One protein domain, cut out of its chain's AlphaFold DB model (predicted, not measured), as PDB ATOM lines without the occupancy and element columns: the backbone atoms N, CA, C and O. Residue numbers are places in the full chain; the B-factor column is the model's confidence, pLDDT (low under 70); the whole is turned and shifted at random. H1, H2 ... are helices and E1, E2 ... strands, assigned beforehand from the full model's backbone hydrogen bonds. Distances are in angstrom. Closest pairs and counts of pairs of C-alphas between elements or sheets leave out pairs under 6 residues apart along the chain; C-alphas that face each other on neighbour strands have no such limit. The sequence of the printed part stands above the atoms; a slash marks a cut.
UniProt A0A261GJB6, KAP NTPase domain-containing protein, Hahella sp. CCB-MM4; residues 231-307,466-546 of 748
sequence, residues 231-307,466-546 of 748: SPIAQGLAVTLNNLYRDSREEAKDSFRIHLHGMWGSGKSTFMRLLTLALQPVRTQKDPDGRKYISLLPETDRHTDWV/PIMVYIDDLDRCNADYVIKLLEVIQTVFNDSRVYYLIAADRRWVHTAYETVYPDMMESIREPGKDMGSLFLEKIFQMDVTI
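What this domain is: This is residues 231 to 307 and 466 to 546 of the 748 residues of the protein "KAP NTPase domain-containing protein" of Hahella sp. CCB-MM4 (UniProt A0A261GJB6). A twisted sheet of four parallel strands forms the middle, with H1 and H2 over one face and H5 and H8 over the other, and H6 packs on both H5 and H8. The small helices H3 and H4 lie near one end of the longest axis, and H7 with the loop after it near the other. The printed part has 158 residues, with eight named helices and four named strands in the order H1 E1 H2 H3 H4 E2 H5 E3 H6 H7 H8 E4; the sheet's order is E2 E3 E1 E4, and the class is mixed, helices and strands. It is compact, with a radius of gyration of the C-alphas of 17.0 A and spans of 55 by 39 by 28 A.

How they stand to each other: Edge strand E2, residues 467 to 472, is parallel to E3, residues 498 to 504, with N 469 and O 499 2.8 A apart. E3 is parallel to E1, residues 256 to 261, with N 258 and O 500 at 2.8 A. E1 is parallel to edge strand E4, residues 542 to 545, with N 544 and O 259 at 2.8 A. H2, residues 268 to 279, is on the sheet at a height of 9.3 A, over E3 and along the strands, at 13 degrees on the local plane. On the same face, H1, residues 231 to 247, touches H2 with residues 231 to 238 alone, at a steep tilt of 55 degrees; the closest C-alphas, of Ala 234 and Leu 275, are 4.9 A apart. H4, residues 290 to 294, touches H2 at Ala 278 and Ile 294, C-alphas 5.5 A apart. H3, residues 281 to 284, touches H4, the C-alphas of Thr 284 and Gly 290 being 4.8 A apart. On the opposite face, H5, residues 479 to 491, joins E2 to E3 in a strand-helix-strand unit, two parallel neighbour strands with a helix between, whose crossover is right-handed. H6, residues 506 to 516, only grazes the sheet and touches H5 about perpendicular, at 83 degrees, C-alphas of Ala 479 and Ala 512 4.3 A apart. H8, residues 531 to 539, on the same face as H5, touches H6 at His 510 and Gly 532, C-alphas 4.4 A apart. H7, residues 518 to 521, is close to H6 but not clearly touching, C-alphas of Glu 514 and Met 521 7.1 A apart. Every O i to N i+4 pair is within hydrogen-bond range in H1, H2, H5, H6 and H8; H4 has 0 of 1, but 2 of 2 O i to N i+3 pairs, and H3 and H7 are too short for an i+4 pair.

Where its parts are: E3 measures 19.2 A from first to last C-alpha, H1 24.2 A and H5 18.3 A. H1 begins at C-alpha 231 (10.074, -10.309, -72.391), and E4 ends at C-alpha 545 (0.578, -3.195, -79.722).

The domain as a whole: The farthest C-alphas, of Pro 288 and Ser 523, are 56.8 A apart. Residues 308 to 465 are not printed, and C-alphas 307 and 466 are 6.4 A apart across the cut. Of the links printed whole, none is long. The pLDDT is under 70 at residues 249 to 253, 521 to 525 and 527.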
ATOM      1  N   SER A 231       9.136  -9.306 -71.880       92.31
ATOM      2  CA  SER A 231      10.074 -10.309 -72.391       92.31
ATOM      3  C   SER A 231       9.394 -11.511 -73.070       92.31
ATOM      4  O   SER A 231       9.844 -11.881 -74.155       92.31
ATOM      5  N   PRO A 232       8.294 -12.104 -72.550       94.00
ATOM      6  CA  PRO A 232       7.599 -13.194 -73.242       94.00
ATOM      7  C   PRO A 232       6.961 -12.736 -74.561       94.00
ATOM      8  O   PRO A 232       6.981 -13.470 -75.544       94.00
ATOM      9  N   ILE A 233       6.454 -11.501 -74.620       94.88
ATOM     10  CA  ILE A 233       5.834 -10.924 -75.822       94.88
ATOM     11  C   ILE A 233       6.909 -10.653 -76.890       94.88
ATOM     12  O   ILE A 233       6.717 -10.971 -78.065       94.88
ATOM     13  N   ALA A 234       8.073 -10.136 -76.480       95.69
ATOM     14  CA  ALA A 234       9.229  -9.955 -77.355       95.69
ATOM     15  C   ALA A 234       9.803 -11.297 -77.856       95.69
ATOM     16  O   ALA A 234      10.101 -11.430 -79.042       95.69
ATOM     17  N   GLN A 235       9.894 -12.317 -76.994       96.06
ATOM     18  CA  GLN A 235      10.315 -13.669 -77.383       96.06
ATOM     19  C   GLN A 235       9.302 -14.342 -78.329       96.06
ATOM     20  O   GLN A 235       9.714 -14.958 -79.309       96.06
ATOM     21  N   GLY A 236       7.991 -14.183 -78.111       95.62
ATOM     22  CA  GLY A 236       6.953 -14.678 -79.026       95.62
ATOM     23  C   GLY A 236       7.040 -14.032 -80.413       95.62
ATOM     24  O   GLY A 236       7.048 -14.733 -81.428       95.62
ATOM     25  N   LEU A 237       7.228 -12.707 -80.462       96.38
ATOM     26  CA  LEU A 237       7.483 -11.983 -81.709       96.38
ATOM     27  C   LEU A 237       8.765 -12.474 -82.403       96.38
ATOM     28  O   LEU A 237       8.741 -12.694 -83.611       96.38
ATOM     29  N   ALA A 238       9.856 -12.710 -81.665       96.69
ATOM     30  CA  ALA A 238      11.098 -13.250 -82.224       96.69
ATOM     31  C   ALA A 238      10.902 -14.633 -82.876       96.69
ATOM     32  O   ALA A 238      11.386 -14.853 -83.985       96.69
ATOM     33  N   VAL A 239      10.131 -15.535 -82.255       95.75
ATOM     34  CA  VAL A 239       9.783 -16.845 -82.845       95.75
ATOM     35  C   VAL A 239       8.962 -16.679 -84.128       95.75
ATOM     36  O   VAL A 239       9.262 -17.317 -85.141       95.75
ATOM     37  N   THR A 240       7.971 -15.783 -84.137       94.06
ATOM     38  CA  THR A 240       7.203 -15.470 -85.355       94.06
ATOM     39  C   THR A 240       8.099 -14.887 -86.457       94.06
ATOM     40  O   THR A 240       7.982 -15.300 -87.610       94.06
ATOM     41  N   LEU A 241       9.054 -14.011 -86.129       94.56
ATOM     42  CA  LEU A 241      10.015 -13.462 -87.092       94.56
ATOM     43  C   LEU A 241      10.975 -14.529 -87.640       94.56
ATOM     44  O   LEU A 241      11.194 -14.580 -88.849       94.56
ATOM     45  N   ASN A 242      11.487 -15.425 -86.794       94.31
ATOM     46  CA  ASN A 242      12.305 -16.565 -87.220       94.31
ATOM     47  C   ASN A 242      11.530 -17.508 -88.151       94.31
ATOM     48  O   ASN A 242      12.091 -18.022 -89.121       94.31
ATOM     49  N   ASN A 243      10.236 -17.722 -87.895       91.38
ATOM     50  CA  ASN A 243       9.384 -18.531 -88.763       91.38
ATOM     51  C   ASN A 243       9.111 -17.838 -90.102       91.38
ATOM     52  O   ASN A 243       9.355 -18.457 -91.137       91.38
ATOM     53  N   LEU A 244       8.734 -16.554 -90.094       90.19
ATOM     54  CA  LEU A 244       8.573 -15.735 -91.302       90.19
ATOM     55  C   LEU A 244       9.858 -15.676 -92.142       90.19
ATOM     56  O   LEU A 244       9.783 -15.736 -93.369       90.19
ATOM     57  N   TYR A 245      11.033 -15.592 -91.510       90.56
ATOM     58  CA  TYR A 245      12.311 -15.653 -92.216       90.56
ATOM     59  C   TYR A 245      12.504 -17.017 -92.880       90.56
ATOM     60  O   TYR A 245      12.634 -17.079 -94.100       90.56
ATOM     61  N   ARG A 246      12.443 -18.112 -92.113       88.44
ATOM     62  CA  ARG A 246      12.638 -19.485 -92.615       88.44
ATOM     63  C   ARG A 246      11.637 -19.908 -93.704       88.44
ATOM     64  O   ARG A 246      12.019 -20.685 -94.570       88.44
ATOM     65  N   ASP A 247      10.389 -19.428 -93.673       85.62
ATOM     66  CA  ASP A 247       9.372 -19.749 -94.697       85.62
ATOM     67  C   ASP A 247       9.395 -18.803 -95.909       85.62
ATOM     68  O   ASP A 247       8.864 -19.139 -96.972       85.62
ATOM     69  N   SER A 248      10.032 -17.633 -95.795       81.12
ATOM     70  CA  SER A 248      10.343 -16.810 -96.966       81.12
ATOM     71  C   SER A 248      11.458 -17.468 -97.787       81.12
ATOM     72  O   SER A 248      12.508 -17.831 -97.257       81.12
ATOM     73  N   ARG A 249      11.238 -17.623 -99.100       68.25
ATOM     74  CA  ARG A 249      12.273 -18.099-100.034       68.25
ATOM     75  C   ARG A 249      13.450 -17.120-100.060       68.25
ATOM     76  O   ARG A 249      13.265 -15.929 -99.842       68.25
ATOM     77  N   GLU A 250      14.635 -17.588-100.432       60.62
ATOM     78  CA  GLU A 250      15.790 -16.707-100.680       60.62
ATOM     79  C   GLU A 250      15.515 -15.710-101.822       60.62
ATOM     80  O   GLU A 250      15.948 -14.564-101.771       60.62
ATOM     81  N   GLU A 251      14.680 -16.105-102.790       54.22
ATOM     82  CA  GLU A 251      14.149 -15.251-103.863       54.22
ATOM     83  C   GLU A 251      13.096 -14.218-103.398       54.22
ATOM     84  O   GLU A 251      12.546 -13.496-104.235       54.22
ATOM     85  N   ALA A 252      12.743 -14.157-102.106       61.47
ATOM     86  CA  ALA A 252      11.733 -13.232-101.595       61.47
ATOM     87  C   ALA A 252      12.197 -11.777-101.758       61.47
ATOM     88  O   ALA A 252      13.092 -11.304-101.058       61.47
ATOM     89  N   LYS A 253      11.573 -11.074-102.708       65.75
ATOM     90  CA  LYS A 253      11.982  -9.725-103.107       65.75
ATOM     91  C   LYS A 253      11.539  -8.638-102.135       65.75
ATOM     92  O   LYS A 253      12.247  -7.654-102.031       65.75
ATOM     93  N   ASP A 254      10.406  -8.798-101.454       82.88
ATOM     94  CA  ASP A 254       9.791  -7.737-100.645       82.88
ATOM     95  C   ASP A 254      10.288  -7.678 -99.191       82.88
ATOM     96  O   ASP A 254      10.453  -8.708 -98.531       82.88
ATOM     97  N   SER A 255      10.415  -6.456 -98.662       91.56
ATOM     98  CA  SER A 255      10.686  -6.192 -97.246       91.56
ATOM     99  C   SER A 255       9.421  -6.267 -96.378       91.56
ATOM    100  O   SER A 255       8.302  -5.967 -96.813       91.56
ATOM    101  N   PHE A 256       9.590  -6.666 -95.115       93.50
ATOM    102  CA  PHE A 256       8.488  -6.892 -94.178       93.50
ATOM    103  C   PHE A 256       8.445  -5.800 -93.103       93.50
ATOM    104  O   PHE A 256       9.354  -5.686 -92.283       93.50
ATOM    105  N   ARG A 257       7.389  -4.979 -93.100       95.19
ATOM    106  CA  ARG A 257       7.249  -3.806 -92.227       95.19
ATOM    107  C   ARG A 257       6.252  -4.077 -91.103       95.19
ATOM    108  O   ARG A 257       5.090  -4.416 -91.340       95.19
ATOM    109  N   ILE A 258       6.730  -3.892 -89.880       96.31
ATOM    110  CA  ILE A 258       6.043  -4.132 -88.615       96.31
ATOM    111  C   ILE A 258       5.894  -2.786 -87.908       96.31
ATOM    112  O   ILE A 258       6.862  -2.042 -87.758       96.31
ATOM    113  N   HIS A 259       4.691  -2.485 -87.447       95.62
ATOM    114  CA  HIS A 259       4.393  -1.289 -86.671       95.62
ATOM    115  C   HIS A 259       4.413  -1.624 -85.180       95.62
ATOM    116  O   HIS A 259       3.590  -2.416 -84.725       95.62
ATOM    117  N   LEU A 260       5.332  -1.035 -84.413       95.25
ATOM    118  CA  LEU A 260       5.364  -1.166 -82.957       95.25
ATOM    119  C   LEU A 260       4.647   0.028 -82.327       95.25
ATOM    120  O   LEU A 260       5.263   1.068 -82.076       95.25
ATOM    121  N   HIS A 261       3.339  -0.101 -82.106       89.81
ATOM    122  CA  HIS A 261       2.514   1.045 -81.742       89.81
ATOM    123  C   HIS A 261       2.247   1.156 -80.239       89.81
ATOM    124  O   HIS A 261       1.901   0.194 -79.549       89.81
ATOM    125  N   GLY A 262       2.369   2.378 -79.732       87.00
ATOM    126  CA  GLY A 262       2.088   2.708 -78.341       87.00
ATOM    127  C   GLY A 262       2.248   4.197 -78.078       87.00
ATOM    128  O   GLY A 262       3.020   4.871 -78.766       87.00
ATOM    129  N   MET A 263       1.519   4.688 -77.076       82.88
ATOM    130  CA  MET A 263       1.574   6.086 -76.647       82.88
ATOM    131  C   MET A 263       2.993   6.504 -76.248       82.88
ATOM    132  O   MET A 263       3.860   5.677 -75.933       82.88
ATOM    133  N   TRP A 264       3.240   7.812 -76.235       80.00
ATOM    134  CA  TRP A 264       4.476   8.353 -75.680       80.00
ATOM    135  C   TRP A 264       4.658   7.906 -74.216       80.00
ATOM    136  O   TRP A 264       3.687   7.688 -73.491       80.00
ATOM    137  N   GLY A 265       5.903   7.661 -73.807       80.88
ATOM    138  CA  GLY A 265       6.224   7.065 -72.504       80.88
ATOM    139  C   GLY A 265       5.904   5.568 -72.350       80.88
ATOM    140  O   GLY A 265       6.349   4.969 -71.378       80.88
ATOM    141  N   SER A 266       5.224   4.894 -73.294       85.12
ATOM    142  CA  SER A 266       4.841   3.480 -73.106       85.12
ATOM    143  C   SER A 266       6.000   2.470 -73.195       85.12
ATOM    144  O   SER A 266       5.744   1.266 -73.191       85.12
ATOM    145  N   GLY A 267       7.260   2.909 -73.298       87.50
ATOM    146  CA  GLY A 267       8.449   2.047 -73.341       87.50
ATOM    147  C   GLY A 267       8.621   1.249 -74.641       87.50
ATOM    148  O   GLY A 267       8.948   0.063 -74.578       87.50
ATOM    149  N   LYS A 268       8.379   1.877 -75.806       91.00
ATOM    150  CA  LYS A 268       8.594   1.269 -77.137       91.00
ATOM    151  C   LYS A 268      10.047   0.798 -77.304       91.00
ATOM    152  O   LYS A 268      10.284  -0.391 -77.500       91.00
ATOM    153  N   SER A 269      11.013   1.688 -77.077       90.12
ATOM    154  CA  SER A 269      12.455   1.406 -77.142       90.12
ATOM    155  C   SER A 269      12.899   0.298 -76.170       90.12
ATOM    156  O   SER A 269      13.750  -0.525 -76.504       90.12
ATOM    157  N   THR A 270      12.277   0.197 -74.987       89.38
ATOM    158  CA  THR A 270      12.523  -0.896 -74.025       89.38
ATOM    159  C   THR A 270      12.090  -2.252 -74.586       89.38
ATOM    160  O   THR A 270      12.827  -3.229 -74.475       89.38
ATOM    161  N   PHE A 271      10.925  -2.321 -75.239       93.25
ATOM    162  CA  PHE A 271      10.480  -3.538 -75.926       93.25
ATOM    163  C   PHE A 271      11.404  -3.895 -77.099       93.25
ATOM    164  O   PHE A 271      11.736  -5.061 -77.282       93.25
ATOM    165  N   MET A 272      11.879  -2.899 -77.850       94.88
ATOM    166  CA  MET A 272      12.838  -3.098 -78.945       94.88
ATOM    167  C   MET A 272      14.170  -3.663 -78.430       94.88
ATOM    168  O   MET A 272      14.705  -4.592 -79.030       94.88
ATOM    169  N   ARG A 273      14.660  -3.204 -77.268       92.62
ATOM    170  CA  ARG A 273      15.826  -3.793 -76.581       92.62
ATOM    171  C   ARG A 273      15.586  -5.253 -76.179       92.62
ATOM    172  O   ARG A 273      16.444  -6.091 -76.441       92.62
ATOM    173  N   LEU A 274      14.429  -5.573 -75.590       93.50
ATOM    174  CA  LEU A 274      14.058  -6.958 -75.248       93.50
ATOM    175  C   LEU A 274      13.967  -7.849 -76.499       93.50
ATOM    176  O   LEU A 274      14.431  -8.988 -76.482       93.50
ATOM    177  N   LEU A 275      13.444  -7.318 -77.607       95.88
ATOM    178  CA  LEU A 275      13.407  -8.016 -78.887       95.88
ATOM    179  C   LEU A 275      14.815  -8.218 -79.470       95.88
ATOM    180  O   LEU A 275      15.094  -9.300 -79.972       95.88
ATOM    181  N   THR A 276      15.740  -7.258 -79.336       95.50
ATOM    182  CA  THR A 276      17.149  -7.448 -79.740       95.50
ATOM    183  C   THR A 276      17.794  -8.599 -78.981       95.50
ATOM    184  O   THR A 276      18.474  -9.420 -79.590       95.50
ATOM    185  N   LEU A 277      17.546  -8.706 -77.671       93.75
ATOM    186  CA  LEU A 277      18.060  -9.813 -76.861       93.75
ATOM    187  C   LEU A 277      17.518 -11.170 -77.347       93.75
ATOM    188  O   LEU A 277      18.277 -12.139 -77.403       93.75
ATOM    189  N   ALA A 278      16.247 -11.221 -77.759       94.69
ATOM    190  CA  ALA A 278      15.611 -12.415 -78.318       94.69
ATOM    191  C   ALA A 278      16.028 -12.735 -79.774       94.69
ATOM    192  O   ALA A 278      16.042 -13.902 -80.157       94.69
ATOM    193  N   LEU A 279      16.386 -11.723 -80.572       96.06
ATOM    194  CA  LEU A 279      16.849 -11.854 -81.963       96.06
ATOM    195  C   LEU A 279      18.376 -12.028 -82.096       96.06
ATOM    196  O   LEU A 279      18.854 -12.355 -83.178       96.06
ATOM    197  N   GLN A 280      19.158 -11.829 -81.029       93.69
ATOM    198  CA  GLN A 280      20.612 -12.070 -80.998       93.69
ATOM    199  C   GLN A 280      21.021 -13.090 -79.915       93.69
ATOM    200  O   GLN A 280      21.915 -12.815 -79.104       93.69
ATOM    201  N   PRO A 281      20.372 -14.268 -79.849       91.94
ATOM    202  CA  PRO A 281      20.473 -15.172 -78.711       91.94
ATOM    203  C   PRO A 281      21.889 -15.691 -78.444       91.94
ATOM    204  O   PRO A 281      22.225 -15.906 -77.281       91.94
ATOM    205  N   VAL A 282      22.757 -15.832 -79.454       87.50
ATOM    206  CA  VAL A 282      24.137 -16.310 -79.237       87.50
ATOM    207  C   VAL A 282      25.001 -15.233 -78.569       87.50
ATOM    208  O   VAL A 282      25.943 -15.551 -77.845       87.50
ATOM    209  N   ARG A 283      24.655 -13.950 -78.737       86.38
ATOM    210  CA  ARG A 283      25.269 -12.833 -77.994       86.38
ATOM    211  C   ARG A 283      24.687 -12.742 -76.592       86.38
ATOM    212  O   ARG A 283      25.435 -12.739 -75.619       86.38
ATOM    213  N   THR A 284      23.361 -12.772 -76.493       88.12
ATOM    214  CA  THR A 284      22.611 -12.740 -75.230       88.12
ATOM    215  C   THR A 284      22.966 -13.903 -74.295       88.12
ATOM    216  O   THR A 284      22.875 -13.763 -73.082       88.12
ATOM    217  N   GLN A 285      23.421 -15.046 -74.824       86.62
ATOM    218  CA  GLN A 285      23.893 -16.183 -74.027       86.62
ATOM    219  C   GLN A 285      25.313 -15.993 -73.449       86.62
ATOM    220  O   GLN A 285      25.654 -16.641 -72.451       86.62
ATOM    221  N   LYS A 286      26.147 -15.124 -74.041       83.50
ATOM    222  CA  LYS A 286      27.471 -14.766 -73.493       83.50
ATOM    223  C   LYS A 286      27.343 -13.863 -72.263       83.50
ATOM    224  O   LYS A 286      28.124 -14.013 -71.329       83.50
ATOM    225  N   ASP A 287      26.343 -12.988 -72.254       83.38
ATOM    226  CA  ASP A 287      25.956 -12.162 -71.110       83.38
ATOM    227  C   ASP A 287      25.233 -13.015 -70.034       83.38
ATOM    228  O   ASP A 287      24.213 -13.639 -70.341       83.38
ATOM    229  N   PRO A 288      25.725 -13.086 -68.780       81.00
ATOM    230  CA  PRO A 288      25.031 -13.779 -67.694       81.00
ATOM    231  C   PRO A 288      23.625 -13.229 -67.412       81.00
ATOM    232  O   PRO A 288      22.701 -14.023 -67.225       81.00
ATOM    233  N   ASP A 289      23.453 -11.904 -67.433       78.94
ATOM    234  CA  ASP A 289      22.178 -11.232 -67.158       78.94
ATOM    235  C   ASP A 289      21.237 -11.286 -68.368       78.94
ATOM    236  O   ASP A 289      20.014 -11.324 -68.214       78.94
ATOM    237  N   GLY A 290      21.804 -11.372 -69.574       81.75
ATOM    238  CA  GLY A 290      21.080 -11.564 -70.828       81.75
ATOM    239  C   GLY A 290      20.277 -12.870 -70.879       81.75
ATOM    240  O   GLY A 290      19.152 -12.893 -71.385       81.75
ATOM    241  N   ARG A 291      20.800 -13.961 -70.301       85.50
ATOM    242  CA  ARG A 291      20.235 -15.326 -70.415       85.50
ATOM    243  C   ARG A 291      18.761 -15.453 -70.032       85.50
ATOM    244  O   ARG A 291      18.048 -16.248 -70.648       85.50
ATOM    245  N   LYS A 292      18.272 -14.676 -69.057       85.38
ATOM    246  CA  LYS A 292      16.854 -14.717 -68.644       85.38
ATOM    247  C   LYS A 292      15.900 -14.301 -69.775       85.38
ATOM    248  O   LYS A 292      14.807 -14.854 -69.876       85.38
ATOM    249  N   TYR A 293      16.349 -13.439 -70.690       87.31
ATOM    250  CA  TYR A 293      15.574 -12.901 -71.816       87.31
ATOM    251  C   TYR A 293      15.513 -13.806 -73.062       87.31
ATOM    252  O   TYR A 293      14.813 -13.477 -74.014       87.31
ATOM    253  N   ILE A 294      16.205 -14.951 -73.054       90.81
ATOM    254  CA  ILE A 294      16.158 -15.984 -74.117       90.81
ATOM    255  C   ILE A 294      15.698 -17.357 -73.599       90.81
ATOM    256  O   ILE A 294      15.736 -18.355 -74.319       90.81
ATOM    257  N   SER A 295      15.281 -17.418 -72.334       88.75
ATOM    258  CA  SER A 295      14.973 -18.655 -71.611       88.75
ATOM    259  C   SER A 295      13.762 -19.422 -72.158       88.75
ATOM    260  O   SER A 295      13.729 -20.650 -72.055       88.75
ATOM    261  N   LEU A 296      12.797 -18.729 -72.777       90.69
ATOM    262  CA  LEU A 296      11.546 -19.307 -73.285       90.69
ATOM    263  C   LEU A 296      11.619 -19.673 -74.778       90.69
ATOM    264  O   LEU A 296      10.816 -20.492 -75.238       90.69
ATOM    265  N   LEU A 297      12.580 -19.098 -75.519       91.62
ATOM    266  CA  LEU A 297      12.788 -19.349 -76.950       91.62
ATOM    267  C   LEU A 297      13.000 -20.847 -77.247       91.62
ATOM    268  O   LEU A 297      13.745 -21.499 -76.507       91.62
ATOM    269  N   PRO A 298      12.439 -21.390 -78.345       88.12
ATOM    270  CA  PRO A 298      12.758 -22.727 -78.846       88.12
ATOM    271  C   PRO A 298      14.257 -22.905 -79.117       88.12
ATOM    272  O   PRO A 298      14.930 -21.978 -79.566       88.12
ATOM    273  N   GLU A 299      14.795 -24.106 -78.898       84.00
ATOM    274  CA  GLU A 299      16.232 -24.378 -79.081       84.00
ATOM    275  C   GLU A 299      16.711 -24.126 -80.516       84.00
ATOM    276  O   GLU A 299      17.784 -23.562 -80.718       84.00
ATOM    277  N   THR A 300      15.867 -24.423 -81.510       82.56
ATOM    278  CA  THR A 300      16.104 -24.127 -82.936       82.56
ATOM    279  C   THR A 300      16.421 -22.661 -83.213       82.56
ATOM    280  O   THR A 300      17.075 -22.343 -84.204       82.56
ATOM    281  N   ASP A 301      15.923 -21.763 -82.367       83.44
ATOM    282  CA  ASP A 301      15.946 -20.318 -82.568       83.44
ATOM    283  C   ASP A 301      17.118 -19.679 -81.817       83.44
ATOM    284  O   ASP A 301      17.688 -18.704 -82.300       83.44
ATOM    285  N   ARG A 302      17.572 -20.300 -80.717       80.00
ATOM    286  CA  ARG A 302      18.726 -19.867 -79.901       80.00
ATOM    287  C   ARG A 302      20.053 -19.812 -80.666       80.00
ATOM    288  O   ARG A 302      21.032 -19.281 -80.151       80.00
ATOM    289  N   HIS A 303      20.097 -20.345 -81.885       75.88
ATOM    290  CA  HIS A 303      21.278 -20.360 -82.743       75.88
ATOM    291  C   HIS A 303      21.244 -19.325 -83.882       75.88
ATOM    292  O   HIS A 303      22.266 -19.136 -84.542       75.88
ATOM    293  N   THR A 304      20.134 -18.624 -84.128       79.50
ATOM    294  CA  THR A 304      20.019 -17.643 -85.225       79.50
ATOM    295  C   THR A 304      20.192 -16.220 -84.692       79.50
ATOM    296  O   THR A 304      19.286 -15.702 -84.054       79.50
ATOM    297  N   ASP A 305      21.334 -15.573 -84.969       89.06
ATOM    298  CA  ASP A 305      21.485 -14.133 -84.703       89.06
ATOM    299  C   ASP A 305      21.012 -13.321 -85.912       89.06
ATOM    300  O   ASP A 305      21.415 -13.587 -87.047       89.06
ATOM    301  N   TRP A 306      20.230 -12.283 -85.649       95.12
ATOM    302  CA  TRP A 306      19.875 -11.245 -86.606       95.12
ATOM    303  C   TRP A 306      20.889 -10.102 -86.568       95.12
ATOM    304  O   TRP A 306      21.386  -9.732 -85.503       95.12
ATOM    305  N   VAL A 307      21.139  -9.461 -87.708       95.75
ATOM    306  CA  VAL A 307      21.752  -8.124 -87.719       95.75
ATOM    307  C   VAL A 307      20.681  -7.121 -87.298       95.75
ATOM    308  O   VAL A 307      19.658  -7.014 -87.971       95.75
ATOM    309  N   PRO A 466      19.386 -12.796 -91.630       93.19
ATOM    310  CA  PRO A 466      18.223 -11.964 -91.381       93.19
ATOM    311  C   PRO A 466      18.634 -10.598 -90.810       93.19
ATOM    312  O   PRO A 466      19.434 -10.504 -89.875       93.19
ATOM    313  N   ILE A 467      18.070  -9.529 -91.377       95.75
ATOM    314  CA  ILE A 467      18.332  -8.140 -90.979       95.75
ATOM    315  C   ILE A 467      17.043  -7.519 -90.445       95.75
ATOM    316  O   ILE A 467      16.006  -7.556 -91.110       95.75
ATOM    317  N   MET A 468      17.137  -6.919 -89.262       97.75
ATOM    318  CA  MET A 468      16.095  -6.132 -88.618       97.75
ATOM    319  C   MET A 468      16.553  -4.675 -88.507       97.75
ATOM    320  O   MET A 468      17.601  -4.388 -87.932       97.75
ATOM    321  N   VAL A 469      15.758  -3.751 -89.036       98.19
ATOM    322  CA  VAL A 469      16.004  -2.308 -88.982       98.19
ATOM    323  C   VAL A 469      14.950  -1.657 -88.099       98.19
ATOM    324  O   VAL A 469      13.765  -1.617 -88.433       98.19
ATOM    325  N   TYR A 470      15.388  -1.145 -86.959       98.31
ATOM    326  CA  TYR A 470      14.567  -0.390 -86.028       98.31
ATOM    327  C   TYR A 470      14.512   1.080 -86.443       98.31
ATOM    328  O   TYR A 470      15.554   1.707 -86.620       98.31
ATOM    329  N   ILE A 471      13.302   1.628 -86.558       97.44
ATOM    330  CA  ILE A 471      13.042   3.060 -86.749       97.44
ATOM    331  C   ILE A 471      12.362   3.566 -85.469       97.44
ATOM    332  O   ILE A 471      11.221   3.186 -85.216       97.44
ATOM    333  N   ASP A 472      13.042   4.383 -84.660       95.31
ATOM    334  CA  ASP A 472      12.530   4.886 -83.365       95.31
ATOM    335  C   ASP A 472      12.427   6.426 -83.325       95.31
ATOM    336  O   ASP A 472      12.978   7.107 -84.190       95.31
ATOM    337  N   ASP A 473      11.716   6.979 -82.337       93.25
ATOM    338  CA  ASP A 473      11.386   8.413 -82.190       93.25
ATOM    339  C   ASP A 473      10.648   9.042 -83.396       93.25
ATOM    340  O   ASP A 473      10.662  10.261 -83.608       93.25
ATOM    341  N   LEU A 474       9.947   8.231 -84.198       93.06
ATOM    342  CA  LEU A 474       9.158   8.721 -85.336       93.06
ATOM    343  C   LEU A 474       7.980   9.612 -84.891       93.06
ATOM    344  O   LEU A 474       7.556  10.499 -85.631       93.06
ATOM    345  N   ASP A 475       7.503   9.433 -83.658       90.38
ATOM    346  CA  ASP A 475       6.489  10.264 -82.996       90.38
ATOM    347  C   ASP A 475       7.000  11.637 -82.515       90.38
ATOM    348  O   ASP A 475       6.205  12.464 -82.075       90.38
ATOM    349  N   ARG A 476       8.302  11.930 -82.664       91.25
ATOM    350  CA  ARG A 476       8.888  13.271 -82.453       91.25
ATOM    351  C   ARG A 476       9.166  14.035 -83.757       91.25
ATOM    352  O   ARG A 476       9.568  15.198 -83.719       91.25
ATOM    353  N   CYS A 477       9.002  13.381 -84.906       94.81
ATOM    354  CA  CYS A 477       9.315  13.932 -86.226       94.81
ATOM    355  C   CYS A 477       8.149  14.749 -86.806       94.81
ATOM    356  O   CYS A 477       6.989  14.465 -86.519       94.81
ATOM    357  N   ASN A 478       8.427  15.728 -87.679       94.75
ATOM    358  CA  ASN A 478       7.363  16.456 -88.385       94.75
ATOM    359  C   ASN A 478       6.685  15.580 -89.458       94.75
ATOM    360  O   ASN A 478       7.297  14.659 -89.997       94.75
ATOM    361  N   ALA A 479       5.422  15.884 -89.776       94.94
ATOM    362  CA  ALA A 479       4.590  15.062 -90.660       94.94
ATOM    363  C   ALA A 479       5.233  14.797 -92.037       94.94
ATOM    364  O   ALA A 479       5.299  13.654 -92.479       94.94
ATOM    365  N   ASP A 480       5.784  15.839 -92.663       94.25
ATOM    366  CA  ASP A 480       6.495  15.767 -93.947       94.25
ATOM    367  C   ASP A 480       7.641  14.733 -93.943       94.25
ATOM    368  O   ASP A 480       7.703  13.874 -94.823       94.25
ATOM    369  N   TYR A 481       8.505  14.742 -92.921       95.44
ATOM    370  CA  TYR A 481       9.580  13.755 -92.799       95.44
ATOM    371  C   TYR A 481       9.059  12.356 -92.451       95.44
ATOM    372  O   TYR A 481       9.580  11.379 -92.985       95.44
ATOM    373  N   VAL A 482       8.030  12.238 -91.597       95.50
ATOM    374  CA  VAL A 482       7.404  10.939 -91.272       95.50
ATOM    375  C   VAL A 482       6.930  10.252 -92.552       95.50
ATOM    376  O   VAL A 482       7.265   9.089 -92.783       95.50
ATOM    377  N   ILE A 483       6.213  10.975 -93.412       94.62
ATOM    378  CA  ILE A 483       5.721  10.442 -94.683       94.62
ATOM    379  C   ILE A 483       6.878  10.137 -95.640       94.62
ATOM    380  O   ILE A 483       6.986   8.995 -96.086       94.62
ATOM    381  N   LYS A 484       7.802  11.077 -95.881       93.75
ATOM    382  CA  LYS A 484       8.940  10.854 -96.794       93.75
ATOM    383  C   LYS A 484       9.838   9.687 -96.372       93.75
ATOM    384  O   LYS A 484      10.302   8.936 -97.228       93.75
ATOM    385  N   LEU A 485      10.084   9.497 -95.072       95.56
ATOM    386  CA  LEU A 485      10.847   8.352 -94.563       95.56
ATOM    387  C   LEU A 485      10.100   7.036 -94.819       95.56
ATOM    388  O   LEU A 485      10.700   6.076 -95.308       95.56
ATOM    389  N   LEU A 486       8.790   6.996 -94.548       95.12
ATOM    390  CA  LEU A 486       7.963   5.825 -94.841       95.12
ATOM    391  C   LEU A 486       7.913   5.523 -96.344       95.12
ATOM    392  O   LEU A 486       7.988   4.352 -96.701       95.12
ATOM    393  N   GLU A 487       7.827   6.528 -97.220       92.00
ATOM    394  CA  GLU A 487       7.881   6.369 -98.683       92.00
ATOM    395  C   GLU A 487       9.237   5.833 -99.161       92.00
ATOM    396  O   GLU A 487       9.286   4.881 -99.945       92.00
ATOM    397  N   VAL A 488      10.343   6.391 -98.660       92.38
ATOM    398  CA  VAL A 488      11.714   5.942 -98.956       92.38
ATOM    399  C   VAL A 488      11.901   4.461 -98.608       92.38
ATOM    400  O   VAL A 488      12.470   3.709 -99.403       92.38
ATOM    401  N   ILE A 489      11.358   3.998 -97.477       94.06
ATOM    402  CA  ILE A 489      11.428   2.581 -97.091       94.06
ATOM    403  C   ILE A 489      10.717   1.672 -98.117       94.06
ATOM    404  O   ILE A 489      11.214   0.583 -98.396       94.06
ATOM    405  N   GLN A 490       9.612   2.101 -98.743       90.38
ATOM    406  CA  GLN A 490       8.854   1.259 -99.699       90.38
ATOM    407  C   GLN A 490       9.327   1.388-101.154       90.38
ATOM    408  O   GLN A 490       9.098   0.483-101.950       90.38
ATOM    409  N   THR A 491       9.967   2.502-101.518       87.56
ATOM    410  CA  THR A 491      10.388   2.812-102.903       87.56
ATOM    411  C   THR A 491      11.867   2.524-103.178       87.56
ATOM    412  O   THR A 491      12.262   2.305-104.329       87.56
ATOM    413  N   VAL A 492      12.689   2.499-102.125       87.44
ATOM    414  CA  VAL A 492      14.123   2.189-102.182       87.44
ATOM    415  C   VAL A 492      14.419   0.893-101.433       87.44
ATOM    416  O   VAL A 492      14.975  -0.039-102.005       87.44
ATOM    417  N   PHE A 493      14.013   0.794-100.170       92.06
ATOM    418  CA  PHE A 493      14.449  -0.288 -99.281       92.06
ATOM    419  C   PHE A 493      13.476  -1.483 -99.216       92.06
ATOM    420  O   PHE A 493      13.440  -2.227 -98.235       92.06
ATOM    421  N   ASN A 494      12.685  -1.683-100.278       89.88
ATOM    422  CA  ASN A 494      11.705  -2.768-100.367       89.88
ATOM    423  C   ASN A 494      12.160  -3.976-101.191       89.88
ATOM    424  O   ASN A 494      11.725  -5.068-100.874       89.88
ATOM    425  N   ASP A 495      13.021  -3.824-102.206       86.25
ATOM    426  CA  ASP A 495      13.464  -4.932-103.083       86.25
ATOM    427  C   ASP A 495      14.576  -5.799-102.432       86.25
ATOM    428  O   ASP A 495      15.581  -6.164-103.052       86.25
ATOM    429  N   SER A 496      14.455  -6.074-101.130       89.25
ATOM    430  CA  SER A 496      15.344  -6.945-100.351       89.25
ATOM    431  C   SER A 496      14.631  -7.552 -99.138       89.25
ATOM    432  O   SER A 496      13.806  -6.901 -98.499       89.25
ATOM    433  N   ARG A 497      15.030  -8.779 -98.771       90.94
ATOM    434  CA  ARG A 497      14.538  -9.579 -97.631       90.94
ATOM    435  C   ARG A 497      14.994  -9.007 -96.274       90.94
ATOM    436  O   ARG A 497      15.790  -9.611 -95.560       90.94
ATOM    437  N   VAL A 498      14.506  -7.814 -95.943       94.12
ATOM    438  CA  VAL A 498      14.817  -7.060 -94.716       94.12
ATOM    439  C   VAL A 498      13.533  -6.794 -93.931       94.12
ATOM    440  O   VAL A 498      12.462  -6.611 -94.511       94.12
ATOM    441  N   TYR A 499      13.637  -6.783 -92.606       96.56
ATOM    442  CA  TYR A 499      12.523  -6.546 -91.697       96.56
ATOM    443  C   TYR A 499      12.666  -5.155 -91.086       96.56
ATOM    444  O   TYR A 499      13.759  -4.759 -90.691       96.56
ATOM    445  N   TYR A 500      11.568  -4.413 -91.005       97.88
ATOM    446  CA  TYR A 500      11.528  -3.060 -90.454       97.88
ATOM    447  C   TYR A 500      10.585  -3.033 -89.259       97.88
ATOM    448  O   TYR A 500       9.400  -3.308 -89.430       97.88
ATOM    449  N   LEU A 501      11.080  -2.677 -88.075       98.06
ATOM    450  CA  LEU A 501      10.250  -2.430 -86.897       98.06
ATOM    451  C   LEU A 501      10.178  -0.925 -86.655       98.06
ATOM    452  O   LEU A 501      11.155  -0.298 -86.250       98.06
ATOM    453  N   ILE A 502       9.020  -0.347 -86.947       97.50
ATOM    454  CA  ILE A 502       8.800   1.097 -86.937       97.50
ATOM    455  C   ILE A 502       7.997   1.451 -85.687       97.50
ATOM    456  O   ILE A 502       6.818   1.108 -85.578       97.50
ATOM    457  N   ALA A 503       8.655   2.104 -84.733       95.56
ATOM    458  CA  ALA A 503       8.092   2.510 -83.456       95.56
ATOM    459  C   ALA A 503       7.520   3.931 -83.538       95.56
ATOM    460  O   ALA A 503       8.233   4.907 -83.767       95.56
ATOM    461  N   ALA A 504       6.206   4.039 -83.344       92.62
ATOM    462  CA  ALA A 504       5.463   5.294 -83.414       92.62
ATOM    463  C   ALA A 504       4.173   5.208 -82.579       92.62
ATOM    464  O   ALA A 504       3.798   4.136 -82.102       92.62
ATOM    465  N   ASP A 505       3.457   6.320 -82.411       90.88
ATOM    466  CA  ASP A 505       2.028   6.245 -82.098       90.88
ATOM    467  C   ASP A 505       1.239   6.091 -83.410       90.88
ATOM    468  O   ASP A 505       1.453   6.842 -84.367       90.88
ATOM    469  N   ARG A 506       0.293   5.143 -83.448       88.88
ATOM    470  CA  ARG A 506      -0.611   4.939 -84.590       88.88
ATOM    471  C   ARG A 506      -1.371   6.219 -84.942       88.88
ATOM    472  O   ARG A 506      -1.546   6.503 -86.124       88.88
ATOM    473  N   ARG A 507      -1.796   6.984 -83.931       87.31
ATOM    474  CA  ARG A 507      -2.503   8.263 -84.092       87.31
ATOM    475  C   ARG A 507      -1.591   9.313 -84.732       87.31
ATOM    476  O   ARG A 507      -2.047  10.045 -85.596       87.31
ATOM    477  N   TRP A 508      -0.296   9.332 -84.396       90.75
ATOM    478  CA  TRP A 508       0.659  10.274 -84.992       90.75
ATOM    479  C   TRP A 508       0.903  10.009 -86.479       90.75
ATOM    480  O   TRP A 508       0.817  10.930 -87.284       90.75
ATOM    481  N   VAL A 509       1.163   8.754 -86.865       91.06
ATOM    482  CA  VAL A 509       1.411   8.394 -88.278       91.06
ATOM    483  C   VAL A 509       0.157   8.594 -89.136       91.06
ATOM    484  O   VAL A 509       0.260   9.029 -90.282       91.06
ATOM    485  N   HIS A 510      -1.024   8.324 -88.569       88.94
ATOM    486  CA  HIS A 510      -2.325   8.639 -89.164       88.94
ATOM    487  C   HIS A 510      -2.477  10.152 -89.401       88.94
ATOM    488  O   HIS A 510      -2.538  10.573 -90.555       88.94
ATOM    489  N   THR A 511      -2.399  10.982 -88.352       89.06
ATOM    490  CA  THR A 511      -2.537  12.446 -88.467       89.06
ATOM    491  C   THR A 511      -1.469  13.070 -89.371       89.06
ATOM    492  O   THR A 511      -1.755  14.017 -90.102       89.06
ATOM    493  N   ALA A 512      -0.244  12.533 -89.383       92.25
ATOM    494  CA  ALA A 512       0.815  12.966 -90.291       92.25
ATOM    495  C   ALA A 512       0.444  12.754 -91.770       92.25
ATOM    496  O   ALA A 512       0.739  13.619 -92.592       92.25
ATOM    497  N   TYR A 513      -0.231  11.652 -92.109       90.31
ATOM    498  CA  TYR A 513      -0.690  11.395 -93.476       90.31
ATOM    499  C   TYR A 513      -1.794  12.374 -93.896       90.31
ATOM    500  O   TYR A 513      -1.693  12.994 -94.954       90.31
ATOM    501  N   GLU A 514      -2.793  12.582 -93.034       87.56
ATOM    502  CA  GLU A 514      -3.894  13.527 -93.281       87.56
ATOM    503  C   GLU A 514      -3.396  14.982 -93.392       87.56
ATOM    504  O   GLU A 514      -3.907  15.757 -94.197       87.56
ATOM    505  N   THR A 515      -2.342  15.336 -92.645       90.94
ATOM    506  CA  THR A 515      -1.690  16.659 -92.702       90.94
ATOM    507  C   THR A 515      -0.938  16.894 -94.017       90.94
ATOM    508  O   THR A 515      -0.860  18.032 -94.478       90.94
ATOM    509  N   VAL A 516      -0.358  15.848 -94.619       90.38
ATOM    510  CA  VAL A 516       0.428  15.955 -95.864       90.38
ATOM    511  C   VAL A 516      -0.454  15.849 -97.115       90.38
ATOM    512  O   VAL A 516      -0.123  16.456 -98.133       90.38
ATOM    513  N   TYR A 517      -1.589  15.140 -97.050       87.12
ATOM    514  CA  TYR A 517      -2.503  14.954 -98.187       87.12
ATOM    515  C   TYR A 517      -3.977  15.285 -97.866       87.12
ATOM    516  O   TYR A 517      -4.847  14.427 -98.059       87.12
ATOM    517  N   PRO A 518      -4.296  16.515 -97.416       82.81
ATOM    518  CA  PRO A 518      -5.659  16.887 -97.027       82.81
ATOM    519  C   PRO A 518      -6.674  16.689 -98.165       82.81
ATOM    520  O   PRO A 518      -7.749  16.139 -97.940       82.81
ATOM    521  N   ASP A 519      -6.310  17.033 -99.403       79.56
ATOM    522  CA  ASP A 519      -7.209  16.976-100.567       79.56
ATOM    523  C   ASP A 519      -7.669  15.546-100.927       79.56
ATOM    524  O   ASP A 519      -8.687  15.362-101.597       79.56
ATOM    525  N   MET A 520      -6.955  14.504-100.478       71.38
ATOM    526  CA  MET A 520      -7.359  13.107-100.709       71.38
ATOM    527  C   MET A 520      -8.399  12.593 -99.693       71.38
ATOM    528  O   MET A 520      -9.008  11.551 -99.924       71.38
ATOM    529  N   MET A 521      -8.663  13.324 -98.602       67.88
ATOM    530  CA  MET A 521      -9.594  12.923 -97.529       67.88
ATOM    531  C   MET A 521     -11.080  12.927 -97.931       67.88
ATOM    532  O   MET A 521     -11.929  12.325 -97.258       67.88
ATOM    533  N   GLU A 522     -11.418  13.630 -99.011       63.09
ATOM    534  CA  GLU A 522     -12.778  13.679 -99.556       63.09
ATOM    535  C   GLU A 522     -12.998  12.662-100.685       63.09
ATOM    536  O   GLU A 522     -14.134  12.256-100.924       63.09
ATOM    537  N   SER A 523     -11.930  12.212-101.356       60.34
ATOM    538  CA  SER A 523     -12.024  11.429-102.597       60.34
ATOM    539  C   SER A 523     -12.112   9.914-102.400       60.34
ATOM    540  O   SER A 523     -12.639   9.220-103.270       60.34
ATOM    541  N   ILE A 524     -11.612   9.386-101.277       61.59
ATOM    542  CA  ILE A 524     -11.596   7.950-100.976       61.59
ATOM    543  C   ILE A 524     -12.062   7.735 -99.532       61.59
ATOM    544  O   ILE A 524     -11.459   8.250 -98.592       61.59
ATOM    545  N   ARG A 525     -13.130   6.951 -99.348       61.09
ATOM    546  CA  ARG A 525     -13.620   6.494 -98.038       61.09
ATOM    547  C   ARG A 525     -14.125   5.062 -98.161       61.09
ATOM    548  O   ARG A 525     -14.965   4.787 -99.015       61.09
ATOM    549  N   GLU A 526     -13.634   4.164 -97.311       71.81
ATOM    550  CA  GLU A 526     -14.136   2.790 -97.228       71.81
ATOM    551  C   GLU A 526     -15.098   2.639 -96.032       71.81
ATOM    552  O   GLU A 526     -14.882   3.262 -94.990       71.81
ATOM    553  N   PRO A 527     -16.145   1.798 -96.137       69.31
ATOM    554  CA  PRO A 527     -16.995   1.373 -95.022       69.31
ATOM    555  C   PRO A 527     -16.242   1.082 -93.712       69.31
ATOM    556  O   PRO A 527     -15.578   0.055 -93.574       69.31
ATOM    557  N   GLY A 528     -16.364   1.977 -92.726       70.75
ATOM    558  CA  GLY A 528     -15.707   1.859 -91.418       70.75
ATOM    559  C   GLY A 528     -14.186   2.099 -91.380       70.75
ATOM    560  O   GLY A 528     -13.565   1.780 -90.362       70.75
ATOM    561  N   LYS A 529     -13.572   2.636 -92.448       77.19
ATOM    562  CA  LYS A 529     -12.130   2.953 -92.517       77.19
ATOM    563  C   LYS A 529     -11.858   4.351 -93.074       77.19
ATOM    564  O   LYS A 529     -12.312   4.714 -94.157       77.19
ATOM    565  N   ASP A 530     -11.044   5.106 -92.342       77.50
ATOM    566  CA  ASP A 530     -10.477   6.377 -92.792       77.50
ATOM    567  C   ASP A 530      -9.202   6.183 -93.636       77.50
ATOM    568  O   ASP A 530      -8.586   5.112 -93.660       77.50
ATOM    569  N   MET A 531      -8.798   7.240 -94.345       79.06
ATOM    570  CA  MET A 531      -7.628   7.201 -95.228       79.06
ATOM    571  C   MET A 531      -6.316   6.992 -94.471       79.06
ATOM    572  O   MET A 531      -5.447   6.274 -94.968       79.06
ATOM    573  N   GLY A 532      -6.186   7.524 -93.252       80.19
ATOM    574  CA  GLY A 532      -5.053   7.223 -92.378       80.19
ATOM    575  C   GLY A 532      -4.944   5.725 -92.058       80.19
ATOM    576  O   GLY A 532      -3.853   5.161 -92.134       80.19
ATOM    577  N   SER A 533      -6.052   5.028 -91.785       80.69
ATOM    578  CA  SER A 533      -6.052   3.573 -91.566       80.69
ATOM    579  C   SER A 533      -5.753   2.781 -92.838       80.69
ATOM    580  O   SER A 533      -4.989   1.818 -92.771       80.69
ATOM    581  N   LEU A 534      -6.271   3.191 -94.000       83.94
ATOM    582  CA  LEU A 534      -5.939   2.557 -95.286       83.94
ATOM    583  C   LEU A 534      -4.454   2.744 -95.649       83.94
ATOM    584  O   LEU A 534      -3.805   1.807 -96.125       83.94
ATOM    585  N   PHE A 535      -3.878   3.914 -95.355       86.69
ATOM    586  CA  PHE A 535      -2.441   4.168 -95.463       86.69
ATOM    587  C   PHE A 535      -1.640   3.260 -94.520       86.69
ATOM    588  O   PHE A 535      -0.768   2.527 -94.983       86.69
ATOM    589  N   LEU A 536      -1.970   3.217 -93.226       87.69
ATOM    590  CA  LEU A 536      -1.319   2.325 -92.255       87.69
ATOM    591  C   LEU A 536      -1.373   0.853 -92.703       87.69
ATOM    592  O   LEU A 536      -0.351   0.165 -92.706       87.69
ATOM    593  N   GLU A 537      -2.534   0.379 -93.159       85.88
ATOM    594  CA  GLU A 537      -2.698  -0.986 -93.666       85.88
ATOM    595  C   GLU A 537      -1.880  -1.264 -94.927       85.88
ATOM    596  O   GLU A 537      -1.422  -2.394 -95.089       85.88
ATOM    597  N   LYS A 538      -1.656  -0.265 -95.796       86.94
ATOM    598  CA  LYS A 538      -0.795  -0.355 -96.989       86.94
ATOM    599  C   LYS A 538       0.699  -0.309 -96.642       86.94
ATOM    600  O   LYS A 538       1.491  -1.005 -97.288       86.94
ATOM    601  N   ILE A 539       1.077   0.445 -95.612       90.12
ATOM    602  CA  ILE A 539       2.463   0.637 -95.167       90.12
ATOM    603  C   ILE A 539       2.963  -0.575 -94.372       90.12
ATOM    604  O   ILE A 539       4.104  -0.989 -94.581       90.12
ATOM    605  N   PHE A 540       2.123  -1.181 -93.529       92.56
ATOM    606  CA  PHE A 540       2.516  -2.254 -92.612       92.56
ATOM    607  C   PHE A 540       1.886  -3.612 -92.965       92.56
ATOM    608  O   PHE A 540       0.699  -3.718 -93.297       92.56
ATOM    609  N   GLN A 541       2.670  -4.687 -92.876       91.50
ATOM    610  CA  GLN A 541       2.197  -6.072 -93.002       91.50
ATOM    611  C   GLN A 541       1.774  -6.669 -91.648       91.50
ATOM    612  O   GLN A 541       1.056  -7.671 -91.618       91.50
ATOM    613  N   MET A 542       2.200  -6.058 -90.542       91.38
ATOM    614  CA  MET A 542       1.965  -6.519 -89.175       91.38
ATOM    615  C   MET A 542       1.917  -5.320 -88.219       91.38
ATOM    616  O   MET A 542       2.719  -4.400 -88.348       91.38
ATOM    617  N   ASP A 543       1.005  -5.348 -87.251       89.62
ATOM    618  CA  ASP A 543       0.927  -4.372 -86.161       89.62
ATOM    619  C   ASP A 543       1.137  -5.113 -84.833       89.62
ATOM    620  O   ASP A 543       0.586  -6.193 -84.624       89.62
ATOM    621  N   VAL A 544       1.952  -4.537 -83.949       91.88
ATOM    622  CA  VAL A 544       2.256  -5.042 -82.608       91.88
ATOM    623  C   VAL A 544       1.969  -3.925 -81.614       91.88
ATOM    624  O   VAL A 544       2.648  -2.897 -81.589       91.88
ATOM    625  N   THR A 545       0.948  -4.123 -80.790       89.44
ATOM    626  CA  THR A 545       0.578  -3.195 -79.722       89.44
ATOM    627  C   THR A 545       1.521  -3.380 -78.536       89.44
ATOM    628  O   THR A 545       1.634  -4.479 -77.998       89.44
ATOM    629  N   ILE A 546       2.170  -2.308 -78.073       89.50
ATOM    630  CA  ILE A 546       2.750  -2.316 -76.724       89.50
ATOM    631  C   ILE A 546       1.584  -2.350 -75.728       89.50
ATOM    632  O   ILE A 546       0.733  -1.456 -75.817       89.50
TER     633      ILE A 546